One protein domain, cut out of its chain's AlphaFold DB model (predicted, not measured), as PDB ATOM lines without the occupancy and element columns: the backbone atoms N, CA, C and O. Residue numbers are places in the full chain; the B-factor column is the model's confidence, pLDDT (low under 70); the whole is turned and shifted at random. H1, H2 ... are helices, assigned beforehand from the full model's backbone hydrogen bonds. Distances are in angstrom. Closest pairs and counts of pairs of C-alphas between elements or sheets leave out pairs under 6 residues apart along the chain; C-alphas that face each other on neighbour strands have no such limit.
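What this domain is: This is residues 4 to 65 of the 65 residues of an uncharacterized protein of Mesorhizobium sp (UniProt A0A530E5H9). Two long helices, H1 and then H2, lie side by side as a helical hairpin, with a long looping link, residues 25 to 43, gathered at one end. The printed part has 62 residues with two named helices and no named strand, and its class is all helix. It is elongated, 38 by 22 by 16 A, and only just loose, close to compact, with a radius of gyration of the C-alphas of 12.8 A.

How they stand to each other: H1, residues 4 to 24, and H2, residues 44 to 63, touch, and their closest C-alphas, those of Tyr 24 and Glu 46, are 5.2 A apart. They run opposite ways at a shallow tilt of 19 degrees. In H1 and H2 every O i to N i+4 pair is within hydrogen-bond range.

Where its parts are: H1 begins at C-alpha 4 (72.606, 109.068, 59.628) and is 30.6 A long from first to last C-alpha. H2 is 28.8 A long and ends at C-alpha 63 (83.578, 111.355, 64.743).

The domain as a whole: The C-alphas farthest apart, those of Arg 4 and Ala 42, are 39.9 A apart. The link from H1 to H2 is long, 19 residues. The printed part has no cut, and no printed residue is under 70 in pLDDT.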
ATOM      1  N   ARG A   4      73.753 108.983  58.714       94.62
ATOM      2  CA  ARG A   4      72.606 109.068  59.628       94.62
ATOM      3  C   ARG A   4      72.862 108.320  60.939       94.62
ATOM      4  O   ARG A   4      72.427 108.754  62.004       94.62
ATOM      5  N   THR A   5      73.535 107.181  60.864       96.06
ATOM      6  CA  THR A   5      73.899 106.379  62.029       96.06
ATOM      7  C   THR A   5      75.020 107.053  62.823       96.06
ATOM      8  O   THR A   5      74.950 107.062  64.050       96.06
ATOM      9  N   ILE A   6      76.002 107.672  62.153       94.50
ATOM     10  CA  ILE A   6      77.063 108.470  62.800       94.50
ATOM     11  C   ILE A   6      76.448 109.655  63.554       94.50
ATOM     12  O   ILE A   6      76.704 109.821  64.744       94.50
ATOM     13  N   ASP A   7      75.561 110.412  62.909       95.56
ATOM     14  CA  ASP A   7      74.895 111.571  63.509       95.56
ATOM     15  C   ASP A   7      74.093 111.175  64.755       95.56
ATOM     16  O   ASP A   7      74.127 111.848  65.786       95.56
ATOM     17  N   ARG A   8      73.389 110.037  64.693       96.62
ATOM     18  CA  ARG A   8      72.625 109.528  65.835       96.62
ATOM     19  C   ARG A   8      73.532 109.073  66.974       96.62
ATOM     20  O   ARG A   8      73.203 109.323  68.132       96.62
ATOM     21  N   ALA A   9      74.662 108.442  66.662       96.25
ATOM     22  CA  ALA A   9      75.663 108.082  67.661       96.25
ATOM     23  C   ALA A   9      76.248 109.331  68.338       96.25
ATOM     24  O   ALA A   9      76.303 109.380  69.563       96.25
ATOM     25  N   LEU A  10      76.583 110.374  67.572       96.94
ATOM     26  CA  LEU A  10      77.071 111.650  68.108       96.94
ATOM     27  C   LEU A  10      76.076 112.296  69.082       96.94
ATOM     28  O   LEU A  10      76.484 112.805  70.124       96.94
ATOM     29  N   VAL A  11      74.772 112.251  68.782       97.12
ATOM     30  CA  VAL A  11      73.732 112.748  69.701       97.12
ATOM     31  C   VAL A  11      73.738 111.968  71.016       97.12
ATOM     32  O   VAL A  11      73.726 112.580  72.083       97.12
ATOM     33  N   LEU A  12      73.791 110.636  70.954       97.44
ATOM     34  CA  LEU A  12      73.798 109.788  72.149       97.44
ATOM     35  C   LEU A  12      75.063 109.993  72.993       97.44
ATOM     36  O   LEU A  12      74.973 110.080  74.215       97.44
ATOM     37  N   LEU A  13      76.228 110.129  72.356       96.81
ATOM     38  CA  LEU A  13      77.494 110.383  73.049       96.81
ATOM     39  C   LEU A  13      77.485 111.736  73.773       96.81
ATOM     40  O   LEU A  13      77.915 111.816  74.921       96.81
ATOM     41  N   ARG A  14      76.933 112.785  73.147       96.50
ATOM     42  CA  ARG A  14      76.761 114.098  73.793       96.50
ATOM     43  C   ARG A  14      75.811 114.024  74.989       96.50
ATOM     44  O   ARG A  14      76.137 114.538  76.049       96.50
ATOM     45  N   GLN A  15      74.686 113.319  74.858       96.81
ATOM     46  CA  GLN A  15      73.754 113.112  75.974       96.81
ATOM     47  C   GLN A  15      74.391 112.346  77.138       96.81
ATOM     48  O   GLN A  15      74.141 112.661  78.303       96.81
ATOM     49  N   TYR A  16      75.218 111.344  76.835       96.06
ATOM     50  CA  TYR A  16      75.942 110.603  77.860       96.06
ATOM     51  C   TYR A  16      76.961 111.493  78.581       96.06
ATOM     52  O   TYR A  16      76.969 111.532  79.810       96.06
ATOM     53  N   ARG A  17      77.734 112.288  77.832       95.19
ATOM     54  CA  ARG A  17      78.645 113.296  78.390       95.19
ATOM     55  C   ARG A  17      77.914 114.261  79.325       95.19
ATOM     56  O   ARG A  17      78.356 114.471  80.450       95.19
ATOM     57  N   ASP A  18      76.781 114.812  78.895       94.06
ATOM     58  CA  ASP A  18      75.994 115.738  79.717       94.06
ATOM     59  C   ASP A  18      75.479 115.061  80.995       94.06
ATOM     60  O   ASP A  18      75.499 115.660  82.068       94.06
ATOM     61  N   THR A  19      75.086 113.788  80.907       94.75
ATOM     62  CA  THR A  19      74.663 112.994  82.070       94.75
ATOM     63  C   THR A  19      75.801 112.806  83.072       94.75
ATOM     64  O   THR A  19      75.577 112.966  84.272       94.75
ATOM     65  N   LEU A  20      77.023 112.515  82.608       93.31
ATOM     66  CA  LEU A  20      78.201 112.421  83.478       93.31
ATOM     67  C   LEU A  20      78.473 113.746  84.195       93.31
ATOM     68  O   LEU A  20      78.660 113.759  85.409       93.31
ATOM     69  N   VAL A  21      78.408 114.866  83.470       92.50
ATOM     70  CA  VAL A  21      78.582 116.201  84.060       92.50
ATOM     71  C   VAL A  21      77.511 116.469  85.119       92.50
ATOM     72  O   VAL A  21      77.845 116.867  86.227       92.50
ATOM     73  N   MET A  22      76.232 116.210  84.830       91.94
ATOM     74  CA  MET A  22      75.152 116.428  85.806       91.94
ATOM     75  C   MET A  22      75.256 115.529  87.043       91.94
ATOM     76  O   MET A  22      74.777 115.908  88.109       91.94
ATOM     77  N   SER A  23      75.823 114.329  86.896       91.88
ATOM     78  CA  SER A  23      75.859 113.323  87.963       91.88
ATOM     79  C   SER A  23      77.065 113.480  88.885       91.88
ATOM     80  O   SER A  23      76.959 113.167  90.069       91.88
ATOM     81  N   TYR A  24      78.199 113.940  88.348       92.25
ATOM     82  CA  TYR A  24      79.487 113.882  89.045       92.25
ATOM     83  C   TYR A  24      80.211 115.220  89.153       92.25
ATOM     84  O   TYR A  24      81.075 115.353  90.018       92.25
ATOM     85  N   ALA A  25      79.880 116.220  88.328       88.81
ATOM     86  CA  ALA A  25      80.491 117.531  88.487       88.81
ATOM     87  C   ALA A  25      79.840 118.281  89.668       88.81
ATOM     88  O   ALA A  25      78.611 118.290  89.809       88.81
ATOM     89  N   PRO A  26      80.637 118.934  90.525       87.31
ATOM     90  CA  PRO A  26      80.130 119.696  91.655       87.31
ATOM     91  C   PRO A  26      79.281 120.877  91.175       87.31
ATOM     92  O   PRO A  26      79.559 121.501  90.152       87.31
ATOM     93  N   ILE A  27      78.246 121.217  91.942       88.38
ATOM     94  CA  ILE A  27      77.391 122.365  91.634       88.38
ATOM     95  C   ILE A  27      78.106 123.659  92.030       88.38
ATOM     96  O   ILE A  27      78.391 123.883  93.209       88.38
ATOM     97  N   GLY A  28      78.377 124.514  91.044       85.62
ATOM     98  CA  GLY A  28      79.005 125.812  91.246       85.62
ATOM     99  C   GLY A  28      78.050 126.877  91.810       85.62
ATOM    100  O   GLY A  28      76.830 126.669  91.907       85.62
ATOM    101  N   PRO A  29      78.581 128.065  92.164       75.81
ATOM    102  CA  PRO A  29      77.794 129.203  92.634       75.81
ATOM    103  C   PRO A  29      76.922 129.744  91.490       75.81
ATOM    104  O   PRO A  29      77.350 130.546  90.668       75.81
ATOM    105  N   GLY A  30      75.692 129.244  91.412       82.44
ATOM    106  CA  GLY A  30      74.767 129.482  90.301       82.44
ATOM    107  C   GLY A  30      73.845 128.298  90.011       82.44
ATOM    108  O   GLY A  30      72.935 128.429  89.201       82.44
ATOM    109  N   GLY A  31      74.055 127.153  90.671       82.56
ATOM    110  CA  GLY A  31      73.228 125.963  90.461       82.56
ATOM    111  C   GLY A  31      73.571 125.201  89.178       82.56
ATOM    112  O   GLY A  31      72.853 124.279  88.806       82.56
ATOM    113  N   VAL A  32      74.658 125.586  88.503       85.38
ATOM    114  CA  VAL A  32      75.141 124.951  87.276       85.38
ATOM    115  C   VAL A  32      76.337 124.068  87.621       85.38
ATOM    116  O   VAL A  32      77.203 124.516  88.381       85.38
ATOM    117  N   PRO A  33      76.412 122.841  87.085       87.12
ATOM    118  CA  PRO A  33      77.582 121.996  87.275       87.12
ATOM    119  C   PRO A  33      78.853 122.643  86.737       87.12
ATOM    120  O   PRO A  33      78.891 123.170  85.625       87.12
ATOM    121  N   GLU A  34      79.894 122.606  87.555       87.38
ATOM    122  CA  GLU A  34      81.195 123.187  87.274       87.38
ATOM    123  C   GLU A  34      82.178 122.059  86.964       87.38
ATOM    124  O   GLU A  34      82.578 121.301  87.846       87.38
ATOM    125  N   ILE A  35      82.568 121.938  85.693       85.25
ATOM    126  CA  ILE A  35      83.568 120.952  85.277       85.25
ATOM    127  C   ILE A  35      84.938 121.441  85.746       85.25
ATOM    128  O   ILE A  35      85.511 122.371  85.174       85.25
ATOM    129  N   ARG A  36      85.455 120.811  86.799       85.00
ATOM    130  CA  ARG A  36      86.801 121.057  87.320       85.00
ATOM    131  C   ARG A  36      87.857 120.314  86.506       85.00
ATOM    132  O   ARG A  36      87.564 119.393  85.751       85.00
ATOM    133  N   THR A  37      89.115 120.708  86.666       82.12
ATOM    134  CA  THR A  37      90.242 119.889  86.197       82.12
ATOM    135  C   THR A  37      90.480 118.711  87.149       82.12
ATOM    136  O   THR A  37      90.197 118.840  88.342       82.12
ATOM    137  N   PRO A  38      91.081 117.596  86.691       78.81
ATOM    138  CA  PRO A  38      91.419 116.481  87.579       78.81
ATOM    139  C   PRO A  38      92.282 116.893  88.781       78.81
ATOM    140  O   PRO A  38      92.124 116.358  89.869       78.81
ATOM    141  N   ALA A  39      93.149 117.902  88.622       81.31
ATOM    142  CA  ALA A  39      93.979 118.436  89.707       81.31
ATOM    143  C   ALA A  39      93.192 119.236  90.767       81.31
ATOM    144  O   ALA A  39      93.709 119.497  91.850       81.31
ATOM    145  N   GLN A  40      91.969 119.662  90.445       85.62
ATOM    146  CA  GLN A  40      91.061 120.381  91.344       85.62
ATOM    147  C   GLN A  40      90.015 119.457  91.986       85.62
ATOM    148  O   GLN A  40      89.355 119.871  92.941       85.62
ATOM    149  N   ALA A  41      89.845 118.242  91.465       86.88
ATOM    150  CA  ALA A  41      88.933 117.244  91.998       86.88
ATOM    151  C   ALA A  41      89.612 116.454  93.127       86.88
ATOM    152  O   ALA A  41      90.783 116.085  93.040       86.88
ATOM    153  N   ALA A  42      88.868 116.205  94.202       83.75
ATOM    154  CA  ALA A  42      89.329 115.395  95.332       83.75
ATOM    155  C   ALA A  42      88.485 114.124  95.521       83.75
ATOM    156  O   ALA A  42      88.920 113.201  96.208       83.75
ATOM    157  N   ASP A  43      87.292 114.075  94.921       88.56
ATOM    158  CA  ASP A  43      86.430 112.899  94.927       88.56
ATOM    159  C   ASP A  43      86.890 111.913  93.831       88.56
ATOM    160  O   ASP A  43      86.970 112.297  92.660       88.56
ATOM    161  N   PRO A  44      87.188 110.643  94.165       89.38
ATOM    162  CA  PRO A  44      87.574 109.638  93.176       89.38
ATOM    163  C   PRO A  44      86.552 109.423  92.049       89.38
ATOM    164  O   PRO A  44      86.950 109.127  90.923       89.38
ATOM    165  N   LEU A  45      85.251 109.568  92.324       90.12
ATOM    166  CA  LEU A  45      84.193 109.444  91.318       90.12
ATOM    167  C   LEU A  45      84.146 110.662  90.395       90.12
ATOM    168  O   LEU A  45      83.937 110.500  89.196       90.12
ATOM    169  N   GLU A  46      84.382 111.865  90.929       91.69
ATOM    170  CA  GLU A  46      84.536 113.078  90.115       91.69
ATOM    171  C   GLU A  46      85.737 112.929  89.173       91.69
ATOM    172  O   GLU A  46      85.609 113.164  87.975       91.69
ATOM    173  N   ILE A  47      86.883 112.465  89.685       90.38
ATOM    174  CA  ILE A  47      88.099 112.248  88.885       90.38
ATOM    175  C   ILE A  47      87.840 111.247  87.751       90.38
ATOM    176  O   ILE A  47      88.135 111.554  86.598       90.38
ATOM    177  N   ALA A  48      87.248 110.088  88.057       91.50
ATOM    178  CA  ALA A  48      86.920 109.085  87.044       91.50
ATOM    179  C   ALA A  48      85.952 109.638  85.981       91.50
ATOM    180  O   ALA A  48      86.170 109.460  84.784       91.50
ATOM    181  N   ALA A  49      84.923 110.382  86.399       93.06
ATOM    182  CA  ALA A  49      83.992 111.010  85.468       93.06
ATOM    183  C   ALA A  49      84.678 112.052  84.566       93.06
ATOM    184  O   ALA A  49      84.338 112.151  83.389       93.06
ATOM    185  N   LEU A  50      85.650 112.814  85.079       92.44
ATOM    186  CA  LEU A  50      86.421 113.774  84.280       92.44
ATOM    187  C   LEU A  50      87.278 113.085  83.208       92.44
ATOM    188  O   LEU A  50      87.363 113.589  82.087       92.44
ATOM    189  N   GLU A  51      87.884 111.940  83.521       92.44
ATOM    190  CA  GLU A  51      88.636 111.129  82.552       92.44
ATOM    191  C   GLU A  51      87.722 110.557  81.456       92.44
ATOM    192  O   GLU A  51      88.050 110.631  80.263       92.44
ATOM    193  N   ASP A  52      86.542 110.066  81.840       93.19
ATOM    194  CA  ASP A  52      85.524 109.579  80.906       93.19
ATOM    195  C   ASP A  52      84.999 110.704  80.003       93.19
ATOM    196  O   ASP A  52      84.907 110.535  78.786       93.19
ATOM    197  N   ILE A  53      84.706 111.881  80.569       93.88
ATOM    198  CA  ILE A  53      84.276 113.068  79.813       93.88
ATOM    199  C   ILE A  53      85.357 113.486  78.813       93.88
ATOM    200  O   ILE A  53      85.040 113.735  77.650       93.88
ATOM    201  N   ALA A  54      86.628 113.529  79.224       93.38
ATOM    202  CA  ALA A  54      87.731 113.887  78.335       93.38
ATOM    203  C   ALA A  54      87.879 112.887  77.173       93.38
ATOM    204  O   ALA A  54      88.079 113.288  76.022       93.38
ATOM    205  N   SER A  55      87.730 111.593  77.461       94.06
ATOM    206  CA  SER A  55      87.765 110.528  76.454       94.06
ATOM    207  C   SER A  55      86.587 110.631  75.477       94.06
ATOM    208  O   SER A  55      86.775 110.527  74.263       94.06
ATOM    209  N   LEU A  56      85.378 110.906  75.979       95.56
ATOM    210  CA  LEU A  56      84.191 111.138  75.151       95.56
ATOM    211  C   LEU A  56      84.341 112.373  74.265       95.56
ATOM    212  O   LEU A  56      83.992 112.311  73.089       95.56
ATOM    213  N   ASP A  57      84.881 113.471  74.794       94.94
ATOM    214  CA  ASP A  57      85.106 114.699  74.029       94.94
ATOM    215  C   ASP A  57      86.073 114.458  72.859       94.94
ATOM    216  O   ASP A  57      85.836 114.949  71.749       94.94
ATOM    217  N   ALA A  58      87.114 113.642  73.060       96.00
ATOM    218  CA  ALA A  58      88.025 113.235  71.990       96.00
ATOM    219  C   ALA A  58      87.311 112.413  70.902       96.00
ATOM    220  O   ALA A  58      87.422 112.744  69.720       96.00
ATOM    221  N   VAL A  59      86.526 111.401  71.291       95.75
ATOM    222  CA  VAL A  59      85.769 110.552  70.350       95.75
ATOM    223  C   VAL A  59      84.725 111.361  69.581       95.75
ATOM    224  O   VAL A  59      84.627 111.248  68.361       95.75
ATOM    225  N   ILE A  60      83.955 112.212  70.267       96.19
ATOM    226  CA  ILE A  60      82.949 113.079  69.642       96.19
ATOM    227  C   ILE A  60      83.614 113.993  68.615       96.19
ATOM    228  O   ILE A  60      83.073 114.168  67.522       96.19
ATOM    229  N   LYS A  61      84.775 114.571  68.945       95.81
ATOM    230  CA  LYS A  61      85.535 115.426  68.031       95.81
ATOM    231  C   LYS A  61      85.988 114.657  66.791       95.81
ATOM    232  O   LYS A  61      85.770 115.140  65.684       95.81
ATOM    233  N   GLU A  62      86.573 113.475  66.969       95.56
ATOM    234  CA  GLU A  62      87.038 112.628  65.865       95.56
ATOM    235  C   GLU A  62      85.883 112.213  64.945       95.56
ATOM    236  O   GLU A  62      85.970 112.385  63.737       95.56
ATOM    237  N   MET A  63      84.761 111.764  65.511       93.38
ATOM    238  CA  MET A  63      83.578 111.355  64.743       93.38
ATOM    239  C   MET A  63      82.823 112.518  64.081       93.38
ATOM    240  O   MET A  63      81.998 112.280  63.200       93.38
ATOM    241  N   SER A  64      83.042 113.756  64.536       89.88
ATOM    242  CA  SER A  64      82.433 114.961  63.954       89.88
ATOM    243  C   SER A  64      83.277 115.581  62.830       89.88
ATOM    244  O   SER A  64      82.864 116.607  62.287       89.88
ATOM    245  N   THR A  65      84.456 115.018  62.535       85.94
ATOM    246  CA  THR A  65      85.390 115.487  61.496       85.94
ATOM    247  C   THR A  65      85.213 114.680  60.215       85.94
ATOM    248  O   THR A  65      85.262 115.303  59.131       85.94
TER     249      THR A  65